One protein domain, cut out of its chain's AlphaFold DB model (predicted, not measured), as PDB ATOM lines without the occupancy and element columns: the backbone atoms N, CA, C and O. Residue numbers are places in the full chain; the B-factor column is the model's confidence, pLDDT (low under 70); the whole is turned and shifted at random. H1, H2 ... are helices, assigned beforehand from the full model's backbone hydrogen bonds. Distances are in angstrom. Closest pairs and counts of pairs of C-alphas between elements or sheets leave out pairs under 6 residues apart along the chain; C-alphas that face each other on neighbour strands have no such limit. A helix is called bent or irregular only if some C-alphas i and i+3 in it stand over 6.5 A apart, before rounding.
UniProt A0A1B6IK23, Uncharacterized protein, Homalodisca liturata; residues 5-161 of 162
ATOM      1  N   ARG A   5       0.095  40.760 -97.268       42.06
ATOM      2  CA  ARG A   5       0.070  39.721 -98.298       42.06
ATOM      3  C   ARG A   5       0.759  38.419 -97.918       42.06
ATOM      4  O   ARG A   5       0.655  37.496 -98.700       42.06
ATOM      5  N   GLY A   6       1.470  38.373 -96.789       47.00
ATOM      6  CA  GLY A   6       1.873  37.164 -96.068       47.00
ATOM      7  C   GLY A   6       0.785  36.658 -95.109       47.00
ATOM      8  O   GLY A   6       0.733  35.502 -94.717       47.00
ATOM      9  N   SER A   7      -0.062  37.583 -94.679       43.53
ATOM     10  CA  SER A   7      -0.461  37.711 -93.271       43.53
ATOM     11  C   SER A   7      -1.916  37.410 -93.017       43.53
ATOM     12  O   SER A   7      -2.413  37.542 -91.912       43.53
ATOM     13  N   VAL A   8      -2.579  36.950 -94.047       43.41
ATOM     14  CA  VAL A   8      -3.548  35.900 -93.863       43.41
ATOM     15  C   VAL A   8      -2.921  34.626 -94.404       43.41
ATOM     16  O   VAL A   8      -2.877  33.661 -93.655       43.41
ATOM     17  N   LEU A   9      -2.444  34.700 -95.665       46.28
ATOM     18  CA  LEU A   9      -2.033  33.702 -96.683       46.28
ATOM     19  C   LEU A   9      -2.381  32.260 -96.461       46.28
ATOM     20  O   LEU A   9      -2.838  31.588 -97.370       46.28
ATOM     21  N   VAL A  10      -2.073  31.799 -95.278       43.91
ATOM     22  CA  VAL A  10      -2.543  30.571 -94.715       43.91
ATOM     23  C   VAL A  10      -4.089  30.560 -94.578       43.91
ATOM     24  O   VAL A  10      -4.765  29.638 -95.015       43.91
ATOM     25  N   VAL A  11      -4.573  31.507 -93.741       43.78
ATOM     26  CA  VAL A  11      -5.762  31.493 -92.833       43.78
ATOM     27  C   VAL A  11      -6.464  30.136 -92.669       43.78
ATOM     28  O   VAL A  11      -7.668  29.979 -92.787       43.78
ATOM     29  N   LEU A  12      -5.788  29.056 -92.301       50.62
ATOM     30  CA  LEU A  12      -4.375  28.787 -92.045       50.62
ATOM     31  C   LEU A  12      -4.150  27.350 -92.508       50.62
ATOM     32  O   LEU A  12      -4.015  26.428 -91.727       50.62
ATOM     33  N   VAL A  13      -4.195  27.179 -93.823       41.34
ATOM     34  CA  VAL A  13      -4.796  26.050 -94.511       41.34
ATOM     35  C   VAL A  13      -6.297  26.222 -94.402       41.34
ATOM     36  O   VAL A  13      -6.956  25.471 -93.699       41.34
ATOM     37  N   ASN A  14      -6.789  27.322 -94.987       44.81
ATOM     38  CA  ASN A  14      -8.191  27.635 -95.267       44.81
ATOM     39  C   ASN A  14      -9.169  26.571 -94.781       44.81
ATOM     40  O   ASN A  14      -9.520  25.647 -95.516       44.81
ATOM     41  N   LEU A  15      -9.548  26.700 -93.508       41.28
ATOM     42  CA  LEU A  15     -10.589  25.900 -92.867       41.28
ATOM     43  C   LEU A  15     -10.504  24.391 -93.139       41.28
ATOM     44  O   LEU A  15     -11.520  23.703 -93.198       41.28
ATOM     45  N   TYR A  16      -9.266  23.899 -93.223       39.56
ATOM     46  CA  TYR A  16      -8.887  22.500 -93.121       39.56
ATOM     47  C   TYR A  16      -9.329  21.585 -94.271       39.56
ATOM     48  O   TYR A  16      -9.239  20.372 -94.146       39.56
ATOM     49  N   LEU A  17      -9.752  22.135 -95.412       35.94
ATOM     50  CA  LEU A  17     -10.637  21.410 -96.330       35.94
ATOM     51  C   LEU A  17     -11.920  21.108 -95.565       35.94
ATOM     52  O   LEU A  17     -11.992  20.205 -94.733       35.94
ATOM     53  N   TYR A  18     -12.915  21.944 -95.826       36.84
ATOM     54  CA  TYR A  18     -14.288  21.880 -95.355       36.84
ATOM     55  C   TYR A  18     -14.889  20.482 -95.627       36.84
ATOM     56  O   TYR A  18     -15.577  20.242 -96.614       36.84
ATOM     57  N   LYS A  19     -14.533  19.559 -94.723       41.41
ATOM     58  CA  LYS A  19     -14.405  18.100 -94.843       41.41
ATOM     59  C   LYS A  19     -13.332  17.645 -95.848       41.41
ATOM     60  O   LYS A  19     -13.467  17.857 -97.040       41.41
ATOM     61  N   CYS A  20     -12.415  16.772 -95.446       41.66
ATOM     62  CA  CYS A  20     -11.764  15.835 -96.370       41.66
ATOM     63  C   CYS A  20     -12.753  14.898 -97.120       41.66
ATOM     64  O   CYS A  20     -12.299  13.860 -97.576       41.66
ATOM     65  N   THR A  21     -14.075  15.170 -97.218       50.00
ATOM     66  CA  THR A  21     -14.964  14.381 -98.101       50.00
ATOM     67  C   THR A  21     -16.408  14.822 -98.398       50.00
ATOM     68  O   THR A  21     -16.818  14.555 -99.515       50.00
ATOM     69  N   ASP A  22     -17.222  15.401 -97.502       47.78
ATOM     70  CA  ASP A  22     -18.700  15.231 -97.653       47.78
ATOM     71  C   ASP A  22     -19.620  16.487 -97.647       47.78
ATOM     72  O   ASP A  22     -20.789  16.281 -97.398       47.78
ATOM     73  N   ASP A  23     -19.210  17.760 -97.782       50.22
ATOM     74  CA  ASP A  23     -20.163  18.896 -98.000       50.22
ATOM     75  C   ASP A  23     -19.414  20.209 -98.268       50.22
ATOM     76  O   ASP A  23     -18.861  20.822 -97.354       50.22
ATOM     77  N   VAL A  24     -19.410  20.652 -99.525       45.81
ATOM     78  CA  VAL A  24     -18.703  21.865 -99.979       45.81
ATOM     79  C   VAL A  24     -19.607  23.109 -99.953       45.81
ATOM     80  O   VAL A  24     -19.107  24.232-100.002       45.81
ATOM     81  N   ASP A  25     -20.923  22.942 -99.797       44.19
ATOM     82  CA  ASP A  25     -21.910  24.024 -99.959       44.19
ATOM     83  C   ASP A  25     -21.950  25.053 -98.819       44.19
ATOM     84  O   ASP A  25     -22.759  25.979 -98.831       44.19
ATOM     85  N   LEU A  26     -21.054  24.962 -97.839       48.53
ATOM     86  CA  LEU A  26     -21.073  25.846 -96.680       48.53
ATOM     87  C   LEU A  26     -19.680  26.358 -96.336       48.53
ATOM     88  O   LEU A  26     -19.284  26.209 -95.200       48.53
ATOM     89  N   VAL A  27     -18.917  27.010 -97.225       52.19
ATOM     90  CA  VAL A  27     -17.727  27.767 -96.761       52.19
ATOM     91  C   VAL A  27     -18.195  28.943 -95.897       52.19
ATOM     92  O   VAL A  27     -18.342  30.074 -96.353       52.19
ATOM     93  N   HIS A  28     -18.472  28.671 -94.628       54.25
ATOM     94  CA  HIS A  28     -18.761  29.670 -93.628       54.25
ATOM     95  C   HIS A  28     -17.467  29.965 -92.892       54.25
ATOM     96  O   HIS A  28     -17.049  29.212 -92.013       54.25
ATOM     97  N   LEU A  29     -16.885  31.124 -93.196       58.97
ATOM     98  CA  LEU A  29     -15.800  31.723 -92.417       58.97
ATOM     99  C   LEU A  29     -16.281  32.245 -91.044       58.97
ATOM    100  O   LEU A  29     -15.538  32.921 -90.336       58.97
ATOM    101  N   LYS A  30     -17.520  31.917 -90.639       60.38
ATOM    102  CA  LYS A  30     -18.119  32.283 -89.344       60.38
ATOM    103  C   LYS A  30     -17.190  32.021 -88.144       60.38
ATOM    104  O   LYS A  30     -17.149  32.895 -87.284       60.38
ATOM    105  N   PRO A  31     -16.412  30.916 -88.071       63.56
ATOM    106  CA  PRO A  31     -15.517  30.676 -86.935       63.56
ATOM    107  C   PRO A  31     -14.365  31.683 -86.810       63.56
ATOM    108  O   PRO A  31     -13.922  31.966 -85.699       63.56
ATOM    109  N   ILE A  32     -13.895  32.248 -87.927       67.75
ATOM    110  CA  ILE A  32     -12.744  33.159 -87.934       67.75
ATOM    111  C   ILE A  32     -13.147  34.635 -87.887       67.75
ATOM    112  O   ILE A  32     -12.325  35.462 -87.503       67.75
ATOM    113  N   LYS A  33     -14.405  34.982 -88.199       72.62
ATOM    114  CA  LYS A  33     -14.905  36.368 -88.136       72.62
ATOM    115  C   LYS A  33     -14.621  37.058 -86.784       72.62
ATOM    116  O   LYS A  33     -14.088  38.165 -86.825       72.62
ATOM    117  N   PRO A  34     -14.851  36.430 -85.609       76.25
ATOM    118  CA  PRO A  34     -14.546  37.062 -84.322       76.25
ATOM    119  C   PRO A  34     -13.068  37.442 -84.166       76.25
ATOM    120  O   PRO A  34     -12.759  38.479 -83.591       76.25
ATOM    121  N   ILE A  35     -12.146  36.656 -84.737       73.56
ATOM    122  CA  ILE A  35     -10.707  36.957 -84.696       73.56
ATOM    123  C   ILE A  35     -10.411  38.251 -85.466       73.56
ATOM    124  O   ILE A  35      -9.624  39.074 -85.007       73.56
ATOM    125  N   PHE A  36     -11.038  38.439 -86.629       75.06
ATOM    126  CA  PHE A  36     -10.872  39.653 -87.433       75.06
ATOM    127  C   PHE A  36     -11.542  40.862 -86.780       75.06
ATOM    128  O   PHE A  36     -10.975  41.953 -86.819       75.06
ATOM    129  N   ASP A  37     -12.702  40.661 -86.149       78.56
ATOM    130  CA  ASP A  37     -13.404  41.705 -85.404       78.56
ATOM    131  C   ASP A  37     -12.547  42.213 -84.228       78.56
ATOM    132  O   ASP A  37     -12.336  43.417 -84.092       78.56
ATOM    133  N   GLU A  38     -11.981  41.304 -83.426       77.88
ATOM    134  CA  GLU A  38     -11.096  41.628 -82.295       77.88
ATOM    135  C   GLU A  38      -9.804  42.343 -82.714       77.88
ATOM    136  O   GLU A  38      -9.213  43.074 -81.923       77.88
ATOM    137  N   LEU A  39      -9.339  42.112 -83.943       70.94
ATOM    138  CA  LEU A  39      -8.109  42.696 -84.476       70.94
ATOM    139  C   LEU A  39      -8.342  43.991 -85.271       70.94
ATOM    140  O   LEU A  39      -7.373  44.565 -85.768       70.94
ATOM    141  N   GLY A  40      -9.594  44.444 -85.416       75.81
ATOM    142  CA  GLY A  40      -9.927  45.635 -86.205       75.81
ATOM    143  C   GLY A  40      -9.654  45.467 -87.704       75.81
ATOM    144  O   GLY A  40      -9.204  46.404 -88.358       75.81
ATOM    145  N   LEU A  41      -9.844  44.254 -88.238       75.06
ATOM    146  CA  LEU A  41      -9.565  43.886 -89.635       75.06
ATOM    147  C   LEU A  41     -10.847  43.577 -90.432       75.06
ATOM    148  O   LEU A  41     -10.809  42.793 -91.386       75.06
ATOM    149  N   GLN A  42     -11.992  44.139 -90.036       77.69
ATOM    150  CA  GLN A  42     -13.304  43.817 -90.615       77.69
ATOM    151  C   GLN A  42     -13.400  44.177 -92.104       77.69
ATOM    152  O   GLN A  42     -14.036  43.462 -92.874       77.69
ATOM    153  N   ASP A  43     -12.735  45.252 -92.519       77.38
ATOM    154  CA  ASP A  43     -12.656  45.741 -93.900       77.38
ATOM    155  C   ASP A  43     -11.971  44.745 -94.847       77.38
ATOM    156  O   ASP A  43     -12.283  44.681 -96.035       77.38
ATOM    157  N   LYS A  44     -11.058  43.928 -94.314       71.75
ATOM    158  CA  LYS A  44     -10.272  42.958 -95.091       71.75
ATOM    159  C   LYS A  44     -10.930  41.591 -95.186       71.75
ATOM    160  O   LYS A  44     -10.512  40.771 -96.003       71.75
ATOM    161  N   PHE A  45     -11.940  41.340 -94.357       73.19
ATOM    162  CA  PHE A  45     -12.608  40.047 -94.259       73.19
ATOM    163  C   PHE A  45     -13.356  39.635 -95.543       73.19
ATOM    164  O   PHE A  45     -13.154  38.502 -95.981       73.19
ATOM    165  N   PRO A  46     -14.140  40.506 -96.217       74.56
ATOM    166  CA  PRO A  46     -14.897  40.105 -97.407       74.56
ATOM    167  C   PRO A  46     -14.003  39.730 -98.592       74.56
ATOM    168  O   PRO A  46     -14.199  38.698 -99.227       74.56
ATOM    169  N   GLN A  47     -12.977  40.540 -98.863       72.62
ATOM    170  CA  GLN A  47     -12.054  40.266 -99.964       72.62
ATOM    171  C   GLN A  47     -11.275  38.971 -99.733       72.62
ATOM    172  O   GLN A  47     -11.072  38.179-100.652       72.62
ATOM    173  N   LEU A  48     -10.891  38.734 -98.482       71.31
ATOM    174  CA  LEU A  48     -10.264  37.489 -98.106       71.31
ATOM    175  C   LEU A  48     -11.188  36.285 -98.333       71.31
ATOM    176  O   LEU A  48     -10.740  35.250 -98.825       71.31
ATOM    177  N   GLU A  49     -12.464  36.408 -97.975       69.44
ATOM    178  CA  GLU A  49     -13.448  35.345 -98.154       69.44
ATOM    179  C   GLU A  49     -13.593  34.915 -99.614       69.44
ATOM    180  O   GLU A  49     -13.600  33.716 -99.918       69.44
ATOM    181  N   ASP A  50     -13.637  35.884-100.521       72.06
ATOM    182  CA  ASP A  50     -13.734  35.636-101.956       72.06
ATOM    183  C   ASP A  50     -12.479  34.966-102.530       72.06
ATOM    184  O   ASP A  50     -12.586  34.037-103.339       72.06
ATOM    185  N   ASP A  51     -11.291  35.391-102.101       68.94
ATOM    186  CA  ASP A  51     -10.022  34.811-102.553       68.94
ATOM    187  C   ASP A  51      -9.886  33.339-102.117       68.94
ATOM    188  O   ASP A  51      -9.418  32.486-102.885       68.94
ATOM    189  N   ILE A  52     -10.367  33.010-100.914       68.00
ATOM    190  CA  ILE A  52     -10.408  31.638-100.392       68.00
ATOM    191  C   ILE A  52     -11.381  30.776-101.207       68.00
ATOM    192  O   ILE A  52     -11.003  29.693-101.664       68.00
ATOM    193  N   LYS A  53     -12.608  31.257-101.446       68.62
ATOM    194  CA  LYS A  53     -13.627  30.528-102.225       68.62
ATOM    195  C   LYS A  53     -13.151  30.219-103.646       68.62
ATOM    196  O   LYS A  53     -13.271  29.079-104.098       68.62
ATOM    197  N   LYS A  54     -12.556  31.198-104.336       71.56
ATOM    198  CA  LYS A  54     -12.000  31.018-105.691       71.56
ATOM    199  C   LYS A  54     -10.888  29.972-105.727       71.56
ATOM    200  O   LYS A  54     -10.849  29.152-106.642       71.56
ATOM    201  N   SER A  55     -10.014  29.981-104.723       68.44
ATOM    202  CA  SER A  55      -8.908  29.024-104.624       68.44
ATOM    203  C   SER A  55      -9.411  27.589-104.414       68.44
ATOM    204  O   SER A  55      -8.952  26.683-105.104       68.44
ATOM    205  N   ILE A  56     -10.412  27.379-103.547       64.94
ATOM    206  CA  ILE A  56     -11.020  26.055-103.302       64.94
ATOM    207  C   ILE A  56     -11.711  25.507-104.561       64.94
ATOM    208  O   ILE A  56     -11.510  24.346-104.921       64.94
ATOM    209  N   LEU A  57     -12.500  26.334-105.257       66.62
ATOM    210  CA  LEU A  57     -13.196  25.930-106.486       66.62
ATOM    211  C   LEU A  57     -12.220  25.520-107.596       66.62
ATOM    212  O   LEU A  57     -12.468  24.549-108.313       66.62
ATOM    213  N   LYS A  58     -11.096  26.233-107.718       68.56
ATOM    214  CA  LYS A  58     -10.045  25.915-108.687       68.56
ATOM    215  C   LYS A  58      -9.402  24.553-108.407       68.56
ATOM    216  O   LYS A  58      -9.270  23.760-109.334       68.56
ATOM    217  N   GLU A  59      -9.055  24.265-107.152       64.88
ATOM    218  CA  GLU A  59      -8.436  22.990-106.755       64.88
ATOM    219  C   GLU A  59      -9.401  21.795-106.912       64.88
ATOM    220  O   GLU A  59      -9.001  20.736-107.398       64.88
ATOM    221  N   ARG A  60     -10.698  21.960-106.590       62.56
ATOM    222  CA  ARG A  60     -11.737  20.920-106.778       62.56
ATOM    223  C   ARG A  60     -11.858  20.469-108.231       62.56
ATOM    224  O   ARG A  60     -11.933  19.274-108.508       62.56
ATOM    225  N   ASN A  61     -11.896  21.421-109.157       58.44
ATOM    226  CA  ASN A  61     -12.064  21.115-110.577       58.44
ATOM    227  C   ASN A  61     -10.851  20.377-111.166       58.44
ATOM    228  O   ASN A  61     -10.946  19.829-112.260       58.44
ATOM    229  N   GLN A  62      -9.724  20.356-110.447       56.34
ATOM    230  CA  GLN A  62      -8.487  19.718-110.880       56.34
ATOM    231  C   GLN A  62      -8.294  18.323-110.273       56.34
ATOM    232  O   GLN A  62      -7.752  17.458-110.957       56.34
ATOM    233  N   THR A  63      -8.755  18.055-109.041       56.00
ATOM    234  CA  THR A  63      -8.609  16.729-108.405       56.00
ATOM    235  C   THR A  63      -9.707  16.424-107.369       56.00
ATOM    236  O   THR A  63      -9.927  17.187-106.438       56.00
ATOM    237  N   HIS A  64     -10.356  15.255-107.473       60.09
ATOM    238  CA  HIS A  64     -11.181  14.658-106.400       60.09
ATOM    239  C   HIS A  64     -10.326  13.707-105.536       60.09
ATOM    240  O   HIS A  64     -10.704  12.563-105.296       60.09
ATOM    241  N   ASN A  65      -9.114  14.122-105.146       71.75
ATOM    242  CA  ASN A  65      -8.113  13.223-104.564       71.75
ATOM    243  C   ASN A  65      -7.680  13.678-103.163       71.75
ATOM    244  O   ASN A  65      -7.014  14.701-103.010       71.75
ATOM    245  N   LEU A  66      -8.009  12.879-102.144       76.31
ATOM    246  CA  LEU A  66      -7.621  13.115-100.749       76.31
ATOM    247  C   LEU A  66      -6.107  13.311-100.567       76.31
ATOM    248  O   LEU A  66      -5.689  14.164 -99.785       76.31
ATOM    249  N   LEU A  67      -5.283  12.549-101.290       78.19
ATOM    250  CA  LEU A  67      -3.828  12.614-101.166       78.19
ATOM    251  C   LEU A  67      -3.274  13.965-101.637       78.19
ATOM    252  O   LEU A  67      -2.368  14.512-101.010       78.19
ATOM    253  N   HIS A  68      -3.847  14.525-102.708       79.12
ATOM    254  CA  HIS A  68      -3.486  15.860-103.205       79.12
ATOM    255  C   HIS A  68      -3.713  16.917-102.126       79.12
ATOM    256  O   HIS A  68      -2.831  17.720-101.821       79.12
ATOM    257  N   TYR A  69      -4.875  16.857-101.483       75.19
ATOM    258  CA  TYR A  69      -5.232  17.781-100.420       75.19
ATOM    259  C   TYR A  69      -4.335  17.657 -99.183       75.19
ATOM    260  O   TYR A  69      -3.936  18.675 -98.615       75.19
ATOM    261  N   MET A  70      -3.964  16.432 -98.798       79.31
ATOM    262  CA  MET A  70      -3.025  16.200 -97.697       79.31
ATOM    263  C   MET A  70      -1.635  16.775 -98.009       79.31
ATOM    264  O   MET A  70      -1.045  17.460 -97.172       79.31
ATOM    265  N   LYS A  71      -1.135  16.580 -99.235       81.06
ATOM    266  CA  LYS A  71       0.144  17.155 -99.677       81.06
ATOM    267  C   LYS A  71       0.128  18.681 -99.630       81.06
ATOM    268  O   LYS A  71       1.043  19.297 -99.086       81.06
ATOM    269  N   TYR A  72      -0.943  19.289-100.131       77.44
ATOM    270  CA  TYR A  72      -1.100  20.736-100.096       77.44
ATOM    271  C   TYR A  72      -1.131  21.276 -98.659       77.44
ATOM    272  O   TYR A  72      -0.429  22.236 -98.342       77.44
ATOM    273  N   PHE A  73      -1.902  20.642 -97.765       78.12
ATOM    274  CA  PHE A  73      -1.935  20.995 -96.341       78.12
ATOM    275  C   PHE A  73      -0.530  20.965 -95.728       78.12
ATOM    276  O   PHE A  73      -0.107  21.936 -95.096       78.12
ATOM    277  N   HIS A  74       0.212  19.883 -95.971       82.12
ATOM    278  CA  HIS A  74       1.567  19.699 -95.466       82.12
ATOM    279  C   HIS A  74       2.518  20.827 -95.910       82.12
ATOM    280  O   HIS A  74       3.185  21.443 -95.074       82.12
ATOM    281  N   GLU A  75       2.535  21.161 -97.204       82.12
ATOM    282  CA  GLU A  75       3.382  22.229 -97.757       82.12
ATOM    283  C   GLU A  75       3.112  23.590 -97.096       82.12
ATOM    284  O   GLU A  75       4.034  24.371 -96.830       82.12
ATOM    285  N   LYS A  76       1.846  23.881 -96.789       80.31
ATOM    286  CA  LYS A  76       1.448  25.138 -96.152       80.31
ATOM    287  C   LYS A  76       1.807  25.199 -94.672       80.31
ATOM    288  O   LYS A  76       2.322  26.230 -94.238       80.31
ATOM    289  N   VAL A  77       1.609  24.119 -93.911       80.81
ATOM    290  CA  VAL A  77       2.074  24.042 -92.513       80.81
ATOM    291  C   VAL A  77       3.591  24.220 -92.449       80.81
ATOM    292  O   VAL A  77       4.078  25.009 -91.641       80.81
ATOM    293  N   ASN A  78       4.335  23.571 -93.347       84.81
ATOM    294  CA  ASN A  78       5.784  23.737 -93.441       84.81
ATOM    295  C   ASN A  78       6.175  25.196 -93.736       84.81
ATOM    296  O   ASN A  78       7.086  25.745 -93.118       84.81
ATOM    297  N   SER A  79       5.456  25.882 -94.629       80.56
ATOM    298  CA  SER A  79       5.681  27.310 -94.886       80.56
ATOM    299  C   SER A  79       5.467  28.176 -93.637       80.56
ATOM    300  O   SER A  79       6.274  29.072 -93.390       80.56
ATOM    301  N   VAL A  80       4.438  27.893 -92.828       80.12
ATOM    302  CA  VAL A  80       4.198  28.598 -91.554       80.12
ATOM    303  C   VAL A  80       5.316  28.313 -90.560       80.12
ATOM    304  O   VAL A  80       5.844  29.250 -89.968       80.12
ATOM    305  N   TYR A  81       5.723  27.053 -90.409       84.69
ATOM    306  CA  TYR A  81       6.851  26.680 -89.557       84.69
ATOM    307  C   TYR A  81       8.125  27.444 -89.943       84.69
ATOM    308  O   TYR A  81       8.755  28.070 -89.092       84.69
ATOM    309  N   ASN A  82       8.457  27.480 -91.234       83.44
ATOM    310  CA  ASN A  82       9.623  28.208 -91.737       83.44
ATOM    311  C   ASN A  82       9.535  29.723 -91.529       83.44
ATOM    312  O   ASN A  82      10.573  30.370 -91.417       83.44
ATOM    313  N   MET A  83       8.324  30.279 -91.456       80.25
ATOM    314  CA  MET A  83       8.101  31.682 -91.121       80.25
ATOM    315  C   MET A  83       8.311  31.944 -89.626       80.25
ATOM    316  O   MET A  83       9.006  32.886 -89.266       80.25
ATOM    317  N   VAL A  84       7.723  31.131 -88.742       80.56
ATOM    318  CA  VAL A  84       7.752  31.404 -87.294       80.56
ATOM    319  C   VAL A  84       9.037  30.956 -86.603       80.56
ATOM    320  O   VAL A  84       9.335  31.470 -85.529       80.56
ATOM    321  N   ARG A  85       9.807  30.029 -87.196       81.56
ATOM    322  CA  ARG A  85      11.085  29.553 -86.631       81.56
ATOM    323  C   ARG A  85      12.148  30.650 -86.515       81.56
ATOM    324  O   ARG A  85      13.065  30.495 -85.721       81.56
ATOM    325  N   SER A  86      12.006  31.734 -87.280       77.69
ATOM    326  CA  SER A  86      12.808  32.959 -87.178       77.69
ATOM    327  C   SER A  86      11.916  34.087 -86.649       77.69
ATOM    328  O   SER A  86      11.452  34.935 -87.414       77.69
ATOM    329  N   PRO A  87      11.579  34.074 -85.349       64.69
ATOM    330  CA  PRO A  87      10.506  34.899 -84.808       64.69
ATOM    331  C   PRO A  87      10.778  36.404 -84.896       64.69
ATOM    332  O   PRO A  87       9.825  37.180 -84.860       64.69
ATOM    333  N   GLU A  88      12.035  36.824 -84.997       70.94
ATOM    334  CA  GLU A  88      12.436  38.234 -85.083       70.94
ATOM    335  C   GLU A  88      11.902  38.922 -86.354       70.94
ATOM    336  O   GLU A  88      11.557  40.101 -86.324       70.94
ATOM    337  N   ASP A  89      11.702  38.161 -87.435       68.06
ATOM    338  CA  ASP A  89      11.240  38.671 -88.732       68.06
ATOM    339  C   ASP A  89       9.709  38.789 -88.842       68.06
ATOM    340  O   ASP A  89       9.169  39.299 -89.834       68.06
ATOM    341  N   VAL A  90       8.977  38.309 -87.832       73.56
ATOM    342  CA  VAL A  90       7.515  38.221 -87.856       73.56
ATOM    343  C   VAL A  90       6.909  39.239 -86.900       73.56
ATOM    344  O   VAL A  90       7.085  39.173 -85.684       73.56
ATOM    345  N   ASN A  91       6.119  40.165 -87.448       77.00
ATOM    346  CA  ASN A  91       5.460  41.182 -86.634       77.00
ATOM    347  C   ASN A  91       4.450  40.577 -85.636       77.00
ATOM    348  O   ASN A  91       3.849  39.522 -85.867       77.00
ATOM    349  N   LEU A  92       4.238  41.301 -84.536       76.88
ATOM    350  CA  LEU A  92       3.370  40.913 -83.423       76.88
ATOM    351  C   LEU A  92       1.947  40.547 -83.864       76.88
ATOM    352  O   LEU A  92       1.434  39.500 -83.477       76.88
ATOM    353  N   LEU A  93       1.337  41.379 -84.710       74.69
ATOM    354  CA  LEU A  93      -0.016  41.157 -85.222       74.69
ATOM    355  C   LEU A  93      -0.135  39.799 -85.934       74.69
ATOM    356  O   LEU A  93      -1.096  39.066 -85.716       74.69
ATOM    357  N   THR A  94       0.871  39.436 -86.732       75.25
ATOM    358  CA  THR A  94       0.916  38.163 -87.463       75.25
ATOM    359  C   THR A  94       1.064  36.982 -86.503       75.25
ATOM    360  O   THR A  94       0.340  36.001 -86.641       75.25
ATOM    361  N   LYS A  95       1.928  37.081 -85.483       77.56
ATOM    362  CA  LYS A  95       2.073  36.032 -84.455       77.56
ATOM    363  C   LYS A  95       0.769  35.801 -83.686       77.56
ATOM    364  O   LYS A  95       0.343  34.658 -83.541       77.56
ATOM    365  N   THR A  96       0.118  36.876 -83.238       78.00
ATOM    366  CA  THR A  96      -1.163  36.816 -82.513       78.00
ATOM    367  C   THR A  96      -2.260  36.193 -83.371       78.00
ATOM    368  O   THR A  96      -3.037  35.371 -82.884       78.00
ATOM    369  N   LEU A  97      -2.305  36.539 -84.660       75.94
ATOM    370  CA  LEU A  97      -3.251  35.950 -85.600       75.94
ATOM    371  C   LEU A  97      -3.010  34.438 -85.772       75.94
ATOM    372  O   LEU A  97      -3.961  33.666 -85.663       75.94
ATOM    373  N   ILE A  98      -1.759  33.997 -85.965       78.31
ATOM    374  CA  ILE A  98      -1.409  32.568 -86.081       78.31
ATOM    375  C   ILE A  98      -1.791  31.803 -84.803       78.31
ATOM    376  O   ILE A  98      -2.399  30.739 -84.889       78.31
ATOM    377  N   GLU A  99      -1.489  32.344 -83.617       79.81
ATOM    378  CA  GLU A  99      -1.808  31.695 -82.336       79.81
ATOM    379  C   GLU A  99      -3.322  31.507 -82.144       79.81
ATOM    380  O   GLU A  99      -3.771  30.424 -81.755       79.81
ATOM    381  N   LYS A 100      -4.124  32.542 -82.433       77.06
ATOM    382  CA  LYS A 100      -5.591  32.461 -82.345       77.06
ATOM    383  C   LYS A 100      -6.164  31.449 -83.340       77.06
ATOM    384  O   LYS A 100      -7.079  30.710 -82.986       77.06
ATOM    385  N   LEU A 101      -5.599  31.369 -84.545       75.69
ATOM    386  CA  LEU A 101      -6.022  30.414 -85.574       75.69
ATOM    387  C   LEU A 101      -5.668  28.961 -85.210       75.69
ATOM    388  O   LEU A 101      -6.515  28.084 -85.358       75.69
ATOM    389  N   LEU A 102      -4.472  28.694 -84.670       76.31
ATOM    390  CA  LEU A 102      -4.057  27.344 -84.246       76.31
ATOM    391  C   LEU A 102      -4.971  26.754 -83.169       76.31
ATOM    392  O   LEU A 102      -5.388  25.602 -83.284       76.31
ATOM    393  N   LYS A 103      -5.358  27.562 -82.172       77.12
ATOM    394  CA  LYS A 103      -6.300  27.146 -81.117       77.12
ATOM    395  C   LYS A 103      -7.655  26.706 -81.673       77.12
ATOM    396  O   LYS A 103      -8.294  25.845 -81.076       77.12
ATOM    397  N   GLN A 104      -8.085  27.266 -82.806       72.31
ATOM    398  CA  GLN A 104      -9.323  26.850 -83.460       72.31
ATOM    399  C   GLN A 104      -9.171  25.550 -84.263       72.31
ATOM    400  O   GLN A 104     -10.109  24.759 -84.260       72.31
ATOM    401  N   ILE A 105      -8.033  25.300 -84.930       70.56
ATOM    402  CA  ILE A 105      -7.848  24.132 -85.825       70.56
ATOM    403  C   ILE A 105      -7.274  22.881 -85.136       70.56
ATOM    404  O   ILE A 105      -7.569  21.761 -85.557       70.56
ATOM    405  N   GLY A 106      -6.480  23.046 -84.073       66.88
ATOM    406  CA  GLY A 106      -5.719  21.969 -83.424       66.88
ATOM    407  C   GLY A 106      -6.549  20.764 -82.949       66.88
ATOM    408  O   GLY A 106      -6.178  19.624 -83.263       66.88
ATOM    409  N   PRO A 107      -7.690  20.963 -82.253       69.44
ATOM    410  CA  PRO A 107      -8.548  19.860 -81.814       69.44
ATOM    411  C   PRO A 107      -9.092  18.999 -82.966       69.44
ATOM    412  O   PRO A 107      -9.206  17.784 -82.824       69.44
ATOM    413  N   TRP A 108      -9.381  19.602 -84.122       65.62
ATOM    414  CA  TRP A 108     -10.007  18.918 -85.261       65.62
ATOM    415  C   TRP A 108      -9.037  18.018 -86.017       65.62
ATOM    416  O   TRP A 108      -9.368  16.872 -86.318       65.62
ATOM    417  N   PHE A 109      -7.832  18.524 -86.293       70.81
ATOM    418  CA  PHE A 109      -6.773  17.748 -86.939       70.81
ATOM    419  C   PHE A 109      -6.403  16.518 -86.104       70.81
ATOM    420  O   PHE A 109      -6.249  15.415 -86.614       70.81
ATOM    421  N   SER A 110      -6.335  16.698 -84.785       64.50
ATOM    422  CA  SER A 110      -5.914  15.653 -83.854       64.50
ATOM    423  C   SER A 110      -6.922  14.507 -83.703       64.50
ATOM    424  O   SER A 110      -6.523  13.424 -83.279       64.50
ATOM    425  N   ALA A 111      -8.200  14.739 -84.029       58.31
ATOM    426  CA  ALA A 111      -9.292  13.787 -83.822       58.31
ATOM    427  C   ALA A 111      -9.531  12.824 -85.001       58.31
ATOM    428  O   ALA A 111     -10.134  11.770 -84.806       58.31
ATOM    429  N   LYS A 112      -9.089  13.156 -86.222       63.59
ATOM    430  CA  LYS A 112      -9.299  12.317 -87.413       63.59
ATOM    431  C   LYS A 112      -8.043  11.526 -87.766       63.59
ATOM    432  O   LYS A 112      -7.119  12.071 -88.348       63.59
ATOM    433  N   ASN A 113      -8.072  10.220 -87.517       66.00
ATOM    434  CA  ASN A 113      -7.232   9.251 -88.219       66.00
ATOM    435  C   ASN A 113      -8.147   8.386 -89.091       66.00
ATOM    436  O   ASN A 113      -9.082   7.776 -88.574       66.00
ATOM    437  N   PHE A 114      -7.901   8.352 -90.401       73.50
ATOM    438  CA  PHE A 114      -8.561   7.392 -91.285       73.50
ATOM    439  C   PHE A 114      -7.786   6.077 -91.246       73.50
ATOM    440  O   PHE A 114      -6.562   6.087 -91.334       73.50
ATOM    441  N   ASP A 115      -8.491   4.960 -91.121       83.19
ATOM    442  CA  ASP A 115      -7.902   3.637 -91.291       83.19
ATOM    443  C   ASP A 115      -7.701   3.306 -92.782       83.19
ATOM    444  O   ASP A 115      -8.349   3.879 -93.666       83.19
ATOM    445  N   ASP A 116      -6.830   2.337 -93.059       86.44
ATOM    446  CA  ASP A 116      -6.463   1.934 -94.420       86.44
ATOM    447  C   ASP A 116      -7.662   1.451 -95.249       86.44
ATOM    448  O   ASP A 116      -7.711   1.698 -96.457       86.44
ATOM    449  N   ASN A 117      -8.668   0.811 -94.630       86.44
ATOM    450  CA  ASN A 117      -9.858   0.368 -95.359       86.44
ATOM    451  C   ASN A 117     -10.699   1.562 -95.806       86.44
ATOM    452  O   ASN A 117     -11.203   1.562 -96.930       86.44
ATOM    453  N   THR A 118     -10.840   2.580 -94.957       84.38
ATOM    454  CA  THR A 118     -11.516   3.826 -95.330       84.38
ATOM    455  C   THR A 118     -10.762   4.542 -96.451       84.38
ATOM    456  O   THR A 118     -11.383   4.955 -97.432       84.38
ATOM    457  N   LEU A 119      -9.432   4.642 -96.355       81.75
ATOM    458  CA  LEU A 119      -8.590   5.266 -97.385       81.75
ATOM    459  C   LEU A 119      -8.673   4.530 -98.730       81.75
ATOM    460  O   LEU A 119      -8.845   5.160 -99.773       81.75
ATOM    461  N   SER A 120      -8.636   3.198 -98.714       84.75
ATOM    462  CA  SER A 120      -8.737   2.389 -99.927       84.75
ATOM    463  C   SER A 120     -10.137   2.444-100.548       84.75
ATOM    464  O   SER A 120     -10.271   2.728-101.735       84.75
ATOM    465  N   LYS A 121     -11.202   2.231 -99.761       83.12
ATOM    466  CA  LYS A 121     -12.570   2.084-100.292       83.12
ATOM    467  C   LYS A 121     -13.253   3.407-100.623       83.12
ATOM    468  O   LYS A 121     -13.949   3.483-101.630       83.12
ATOM    469  N   LYS A 122     -13.095   4.439 -99.785       81.31
ATOM    470  CA  LYS A 122     -13.794   5.724 -99.972       81.31
ATOM    471  C   LYS A 122     -13.060   6.644-100.948       81.31
ATOM    472  O   LYS A 122     -13.702   7.402-101.666       81.31
ATOM    473  N   TYR A 123     -11.731   6.572-100.976       78.31
ATOM    474  CA  TYR A 123     -10.889   7.505-101.729       78.31
ATOM    475  C   TYR A 123     -10.094   6.851-102.858       78.31
ATOM    476  O   TYR A 123      -9.352   7.546-103.550       78.31
ATOM    477  N   ASN A 124     -10.260   5.539-103.054       82.50
ATOM    478  CA  ASN A 124      -9.607   4.771-104.112       82.50
ATOM    479  C   ASN A 124      -8.074   4.920-104.108       82.50
ATOM    480  O   ASN A 124      -7.443   5.046-105.159       82.50
ATOM    481  N   LEU A 125      -7.475   4.950-102.913       84.12
ATOM    482  CA  LEU A 125      -6.024   5.015-102.753       84.12
ATOM    483  C   LEU A 125      -5.417   3.610-102.793       84.12
ATOM    484  O   LEU A 125      -5.941   2.665-102.196       84.12
ATOM    485  N   ASN A 126      -4.283   3.477-103.479       90.25
ATOM    486  CA  ASN A 126      -3.465   2.267-103.426       90.25
ATOM    487  C   ASN A 126      -2.556   2.257-102.182       90.25
ATOM    488  O   ASN A 126      -2.409   3.267-101.501       90.25
ATOM    489  N   LYS A 127      -1.902   1.119-101.908       91.69
ATOM    490  CA  LYS A 127      -1.056   0.945-100.714       91.69
ATOM    491  C   LYS A 127       0.014   2.036-100.557       91.69
ATOM    492  O   LYS A 127       0.101   2.641 -99.501       91.69
ATOM    493  N   LYS A 128       0.761   2.341-101.624       93.62
ATOM    494  CA  LYS A 128       1.797   3.385-101.595       93.62
ATOM    495  C   LYS A 128       1.206   4.756-101.243       93.62
ATOM    496  O   LYS A 128       1.764   5.484-100.440       93.62
ATOM    497  N   GLN A 129       0.055   5.090-101.822       88.88
ATOM    498  CA  GLN A 129      -0.639   6.353-101.556       88.88
ATOM    499  C   GLN A 129      -1.188   6.447-100.126       88.88
ATOM    500  O   GLN A 129      -1.288   7.545 -99.584       88.88
ATOM    501  N   ILE A 130      -1.563   5.318 -99.523       88.31
ATOM    502  CA  ILE A 130      -1.972   5.237 -98.115       88.31
ATOM    503  C   ILE A 130      -0.768   5.487 -97.202       88.31
ATOM    504  O   ILE A 130      -0.866   6.300 -96.284       88.31
ATOM    505  N   ASP A 131       0.371   4.855 -97.493       90.88
ATOM    506  CA  ASP A 131       1.621   5.071 -96.756       90.88
ATOM    507  C   ASP A 131       2.037   6.558 -96.818       90.88
ATOM    508  O   ASP A 131       2.258   7.187 -95.779       90.88
ATOM    509  N   ASP A 132       2.014   7.153 -98.021       90.00
ATOM    510  CA  ASP A 132       2.299   8.579 -98.245       90.00
ATOM    511  C   ASP A 132       1.342   9.490 -97.438       90.00
ATOM    512  O   ASP A 132       1.755  10.508 -96.873       90.00
ATOM    513  N   TYR A 133       0.049   9.142 -97.365       88.56
ATOM    514  CA  TYR A 133      -0.943   9.889 -96.583       88.56
ATOM    515  C   TYR A 133      -0.589   9.903 -95.089       88.56
ATOM    516  O   TYR A 133      -0.570  10.973 -94.471       88.56
ATOM    517  N   HIS A 134      -0.295   8.734 -94.511       87.94
ATOM    518  CA  HIS A 134       0.021   8.601 -93.085       87.94
ATOM    519  C   HIS A 134       1.306   9.340 -92.709       87.94
ATOM    520  O   HIS A 134       1.335  10.029 -91.683       87.94
ATOM    521  N   GLU A 135       2.340   9.262 -93.550       90.88
ATOM    522  CA  GLU A 135       3.603   9.978 -93.343       90.88
ATOM    523  C   GLU A 135       3.385  11.499 -93.310       90.88
ATOM    524  O   GLU A 135       3.790  12.181 -92.359       90.88
ATOM    525  N   MET A 136       2.673  12.041 -94.304       88.94
ATOM    526  CA  MET A 136       2.372  13.474 -94.368       88.94
ATOM    527  C   MET A 136       1.499  13.938 -93.201       88.94
ATOM    528  O   MET A 136       1.720  15.027 -92.656       88.94
ATOM    529  N   HIS A 137       0.525  13.125 -92.789       85.25
ATOM    530  CA  HIS A 137      -0.334  13.422 -91.647       85.25
ATOM    531  C   HIS A 137       0.479  13.506 -90.345       85.25
ATOM    532  O   HIS A 137       0.400  14.505 -89.621       85.25
ATOM    533  N   ALA A 138       1.326  12.508 -90.076       86.44
ATOM    534  CA  ALA A 138       2.191  12.480 -88.898       86.44
ATOM    535  C   ALA A 138       3.177  13.660 -88.875       86.44
ATOM    536  O   ALA A 138       3.276  14.367 -87.868       86.44
ATOM    537  N   SER A 139       3.850  13.927 -89.999       88.69
ATOM    538  CA  SER A 139       4.804  15.034 -90.132       88.69
ATOM    539  C   SER A 139       4.147  16.395 -89.881       88.69
ATOM    540  O   SER A 139       4.657  17.229 -89.127       88.69
ATOM    541  N   SER A 140       2.946  16.602 -90.424       85.31
ATOM    542  CA  SER A 140       2.212  17.852 -90.219       85.31
ATOM    543  C   SER A 140       1.772  18.044 -88.764       85.31
ATOM    544  O   SER A 140       1.811  19.168 -88.260       85.31
ATOM    545  N   LYS A 141       1.437  16.960 -88.049       83.75
ATOM    546  CA  LYS A 141       1.123  16.994 -86.609       83.75
ATOM    547  C   LYS A 141       2.298  17.493 -85.776       83.75
ATOM    548  O   LYS A 141       2.119  18.337 -84.900       83.75
ATOM    549  N   ILE A 142       3.494  16.993 -86.077       87.19
ATOM    550  CA  ILE A 142       4.730  17.409 -85.411       87.19
ATOM    551  C   ILE A 142       4.987  18.898 -85.669       87.19
ATOM    552  O   ILE A 142       5.222  19.648 -84.723       87.19
ATOM    553  N   MET A 143       4.877  19.354 -86.921       87.50
ATOM    554  CA  MET A 143       5.100  20.765 -87.260       87.50
ATOM    555  C   MET A 143       4.120  21.711 -86.558       87.50
ATOM    556  O   MET A 143       4.549  22.735 -86.028       87.50
ATOM    557  N   LEU A 144       2.827  21.371 -86.498       85.00
ATOM    558  CA  LEU A 144       1.835  22.168 -85.767       85.00
ATOM    559  C   LEU A 144       2.203  22.312 -84.285       85.00
ATOM    560  O   LEU A 144       2.170  23.420 -83.750       85.00
ATOM    561  N   HIS A 145       2.628  21.220 -83.644       86.25
ATOM    562  CA  HIS A 145       3.074  21.250 -82.253       86.25
ATOM    563  C   HIS A 145       4.299  22.158 -82.044       86.25
ATOM    564  O   HIS A 145       4.359  22.920 -81.077       86.25
ATOM    565  N   LEU A 146       5.266  22.120 -82.966       88.69
ATOM    566  CA  LEU A 146       6.447  22.987 -82.912       88.69
ATOM    567  C   LEU A 146       6.080  24.468 -83.063       88.69
ATOM    568  O   LEU A 146       6.584  25.296 -82.305       88.69
ATOM    569  N   ILE A 147       5.173  24.802 -83.985       87.00
ATOM    570  CA  ILE A 147       4.677  26.174 -84.164       87.00
ATOM    571  C   ILE A 147       4.042  26.683 -82.859       87.00
ATOM    572  O   ILE A 147       4.361  27.784 -82.409       87.00
ATOM    573  N   GLU A 148       3.185  25.885 -82.215       85.81
ATOM    574  CA  GLU A 148       2.561  26.260 -80.938       85.81
ATOM    575  C   GLU A 148       3.588  26.513 -79.830       85.81
ATOM    576  O   GLU A 148       3.443  27.466 -79.056       85.81
ATOM    577  N   LYS A 149       4.621  25.668 -79.739       88.38
ATOM    578  CA  LYS A 149       5.699  25.823 -78.758       88.38
ATOM    579  C   LYS A 149       6.441  27.146 -78.960       88.38
ATOM    580  O   LYS A 149       6.554  27.918 -78.008       88.38
ATOM    581  N   ILE A 150       6.846  27.439 -80.197       87.31
ATOM    582  CA  ILE A 150       7.559  28.675 -80.559       87.31
ATOM    583  C   ILE A 150       6.727  29.909 -80.187       87.31
ATOM    584  O   ILE A 150       7.241  30.857 -79.589       87.31
ATOM    585  N   LEU A 151       5.430  29.914 -80.503       85.12
ATOM    586  CA  LEU A 151       4.552  31.051 -80.205       85.12
ATOM    587  C   LEU A 151       4.366  31.268 -78.693       85.12
ATOM    588  O   LEU A 151       4.355  32.416 -78.245       85.12
ATOM    589  N   LYS A 152       4.278  30.192 -77.897       86.50
ATOM    590  CA  LYS A 152       4.184  30.265 -76.425       86.50
ATOM    591  C   LYS A 152       5.455  30.822 -75.784       86.50
ATOM    592  O   LYS A 152       5.357  31.635 -74.868       86.50
ATOM    593  N   GLU A 153       6.628  30.394 -76.241       85.19
ATOM    594  CA  GLU A 153       7.919  30.895 -75.745       85.19
ATOM    595  C   GLU A 153       8.059  32.397 -76.021       85.19
ATOM    596  O   GLU A 153       8.271  33.178 -75.095       85.19
ATOM    597  N   ASN A 154       7.749  32.815 -77.252       78.69
ATOM    598  CA  ASN A 154       7.712  34.221 -77.660       78.69
ATOM    599  C   ASN A 154       6.770  35.096 -76.812       78.69
ATOM    600  O   ASN A 154       6.968  36.308 -76.726       78.69
ATOM    601  N   ARG A 155       5.681  34.531 -76.277       80.62
ATOM    602  CA  ARG A 155       4.740  35.252 -75.411       80.62
ATOM    603  C   ARG A 155       5.303  35.428 -74.000       80.62
ATOM    604  O   ARG A 155       5.240  36.528 -73.467       80.62
ATOM    605  N   LYS A 156       5.891  34.371 -73.430       80.75
ATOM    606  CA  LYS A 156       6.514  34.412 -72.096       80.75
ATOM    607  C   LYS A 156       7.678  35.389 -72.025       80.75
ATOM    608  O   LYS A 156       7.877  36.009 -70.991       80.75
ATOM    609  N   GLU A 157       8.466  35.496 -73.091       74.50
ATOM    610  CA  GLU A 157       9.550  36.479 -73.155       74.50
ATOM    611  C   GLU A 157       9.003  37.903 -73.085       74.50
ATOM    612  O   GLU A 157       9.504  38.694 -72.301       74.50
ATOM    613  N   ARG A 158       7.922  38.212 -73.808       71.12
ATOM    614  CA  ARG A 158       7.279  39.535 -73.759       71.12
ATOM    615  C   ARG A 158       6.743  39.885 -72.374       71.12
ATOM    616  O   ARG A 158       7.068  40.945 -71.866       71.12
ATOM    617  N   GLU A 159       6.032  38.957 -71.737       75.12
ATOM    618  CA  GLU A 159       5.497  39.133 -70.375       75.12
ATOM    619  C   GLU A 159       6.594  39.334 -69.303       75.12
ATOM    620  O   GLU A 159       6.280  39.697 -68.177       75.12
ATOM    621  N   ARG A 160       7.877  39.079 -69.611       71.94
ATOM    622  CA  ARG A 160       9.008  39.351 -68.702       71.94
ATOM    623  C   ARG A 160       9.618  40.744 -68.871       71.94
ATOM    624  O   ARG A 160      10.393  41.145 -68.007       71.94
ATOM    625  N   PHE A 161       9.348  41.419 -69.985       64.38
ATOM    626  CA  PHE A 161       9.933  42.719 -70.332       64.38
ATOM    627  C   PHE A 161       8.897  43.859 -70.385       64.38
ATOM    628  O   PHE A 161       9.283  44.997 -70.645       64.38
TER     629      PHE A 161
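This is residues 5 to 161 of the 162 residues of an uncharacterized protein of Homalodisca liturata (UniProt A0A1B6IK23). The long helix H7 runs along one side of an elongated body, with H4 and H5 packed on it. The short H1 lies between that group and H3, which has the small H2 near its first end, while H6 sits crosswise where H7 begins and residues 156 to 161 stick out at the other end. The printed part has 157 residues, with seven named helices in the order H1 to H7 and no named strand, and is all helix. It is compact, with a radius of gyration of the C-alphas of 16.7 A and spans of 54 by 31 by 23 A.

The hub is H7, residues 127 to 158. H4, residues 66 to 84, touches it at a shallow tilt of 24 degrees, the same way, closest at C-alphas 74 and 140, 5.6 A. H5, residues 92 to 111, touches residues 141 to 151 of H7 alone at a steep tilt of 41 degrees, opposite ways, closest at C-alphas 99 and 151, 6.7 A. H6, residues 116 to 123, touches residues 127 to 130 of H7 alone and is about perpendicular to H7 at 82 degrees, with C-alphas 119 and 130 the closest, 6.7 A. The helix packing is part aligned, part crossed. H1, residues 11 to 14, touches residues 98 to 102 of H5 alone, closest at C-alphas 12 and 101, 6.9 A. H2, residues 33 to 38, and H3, residues 42 to 60, form a helical hairpin and only just touch, with 3 pairs of C-alphas within 8 A, closest 36 and 42, 5.8 A. Every O i to N i+4 pair is within hydrogen-bond range in H2, H4 and H6, but 13 of 15 in H3, 13 of 16 in H5 and 27 of 28 in H7; H1 is too short for one.

H7 is 47.8 A long, from C-alpha 127 at (-1.056, 0.945, -100.714) to C-alpha 158 at (7.279, 39.535, -73.759). H5 is 29.9 A, H3 28.1 A and H4 27.4 A long. H3 and H5 are irregular, with 7.0 A between C-alphas 43 and 46 and 7.2 A between 104 and 107.

The C-alphas of Lys 121 and Phe 161 are the farthest apart, 55.3 A. The printed part has no cut, and the link from H1 to H2 is long, 18 residues. Mean pLDDT of the printed part is 72.1, and residues 5 to 32 are among those under 70.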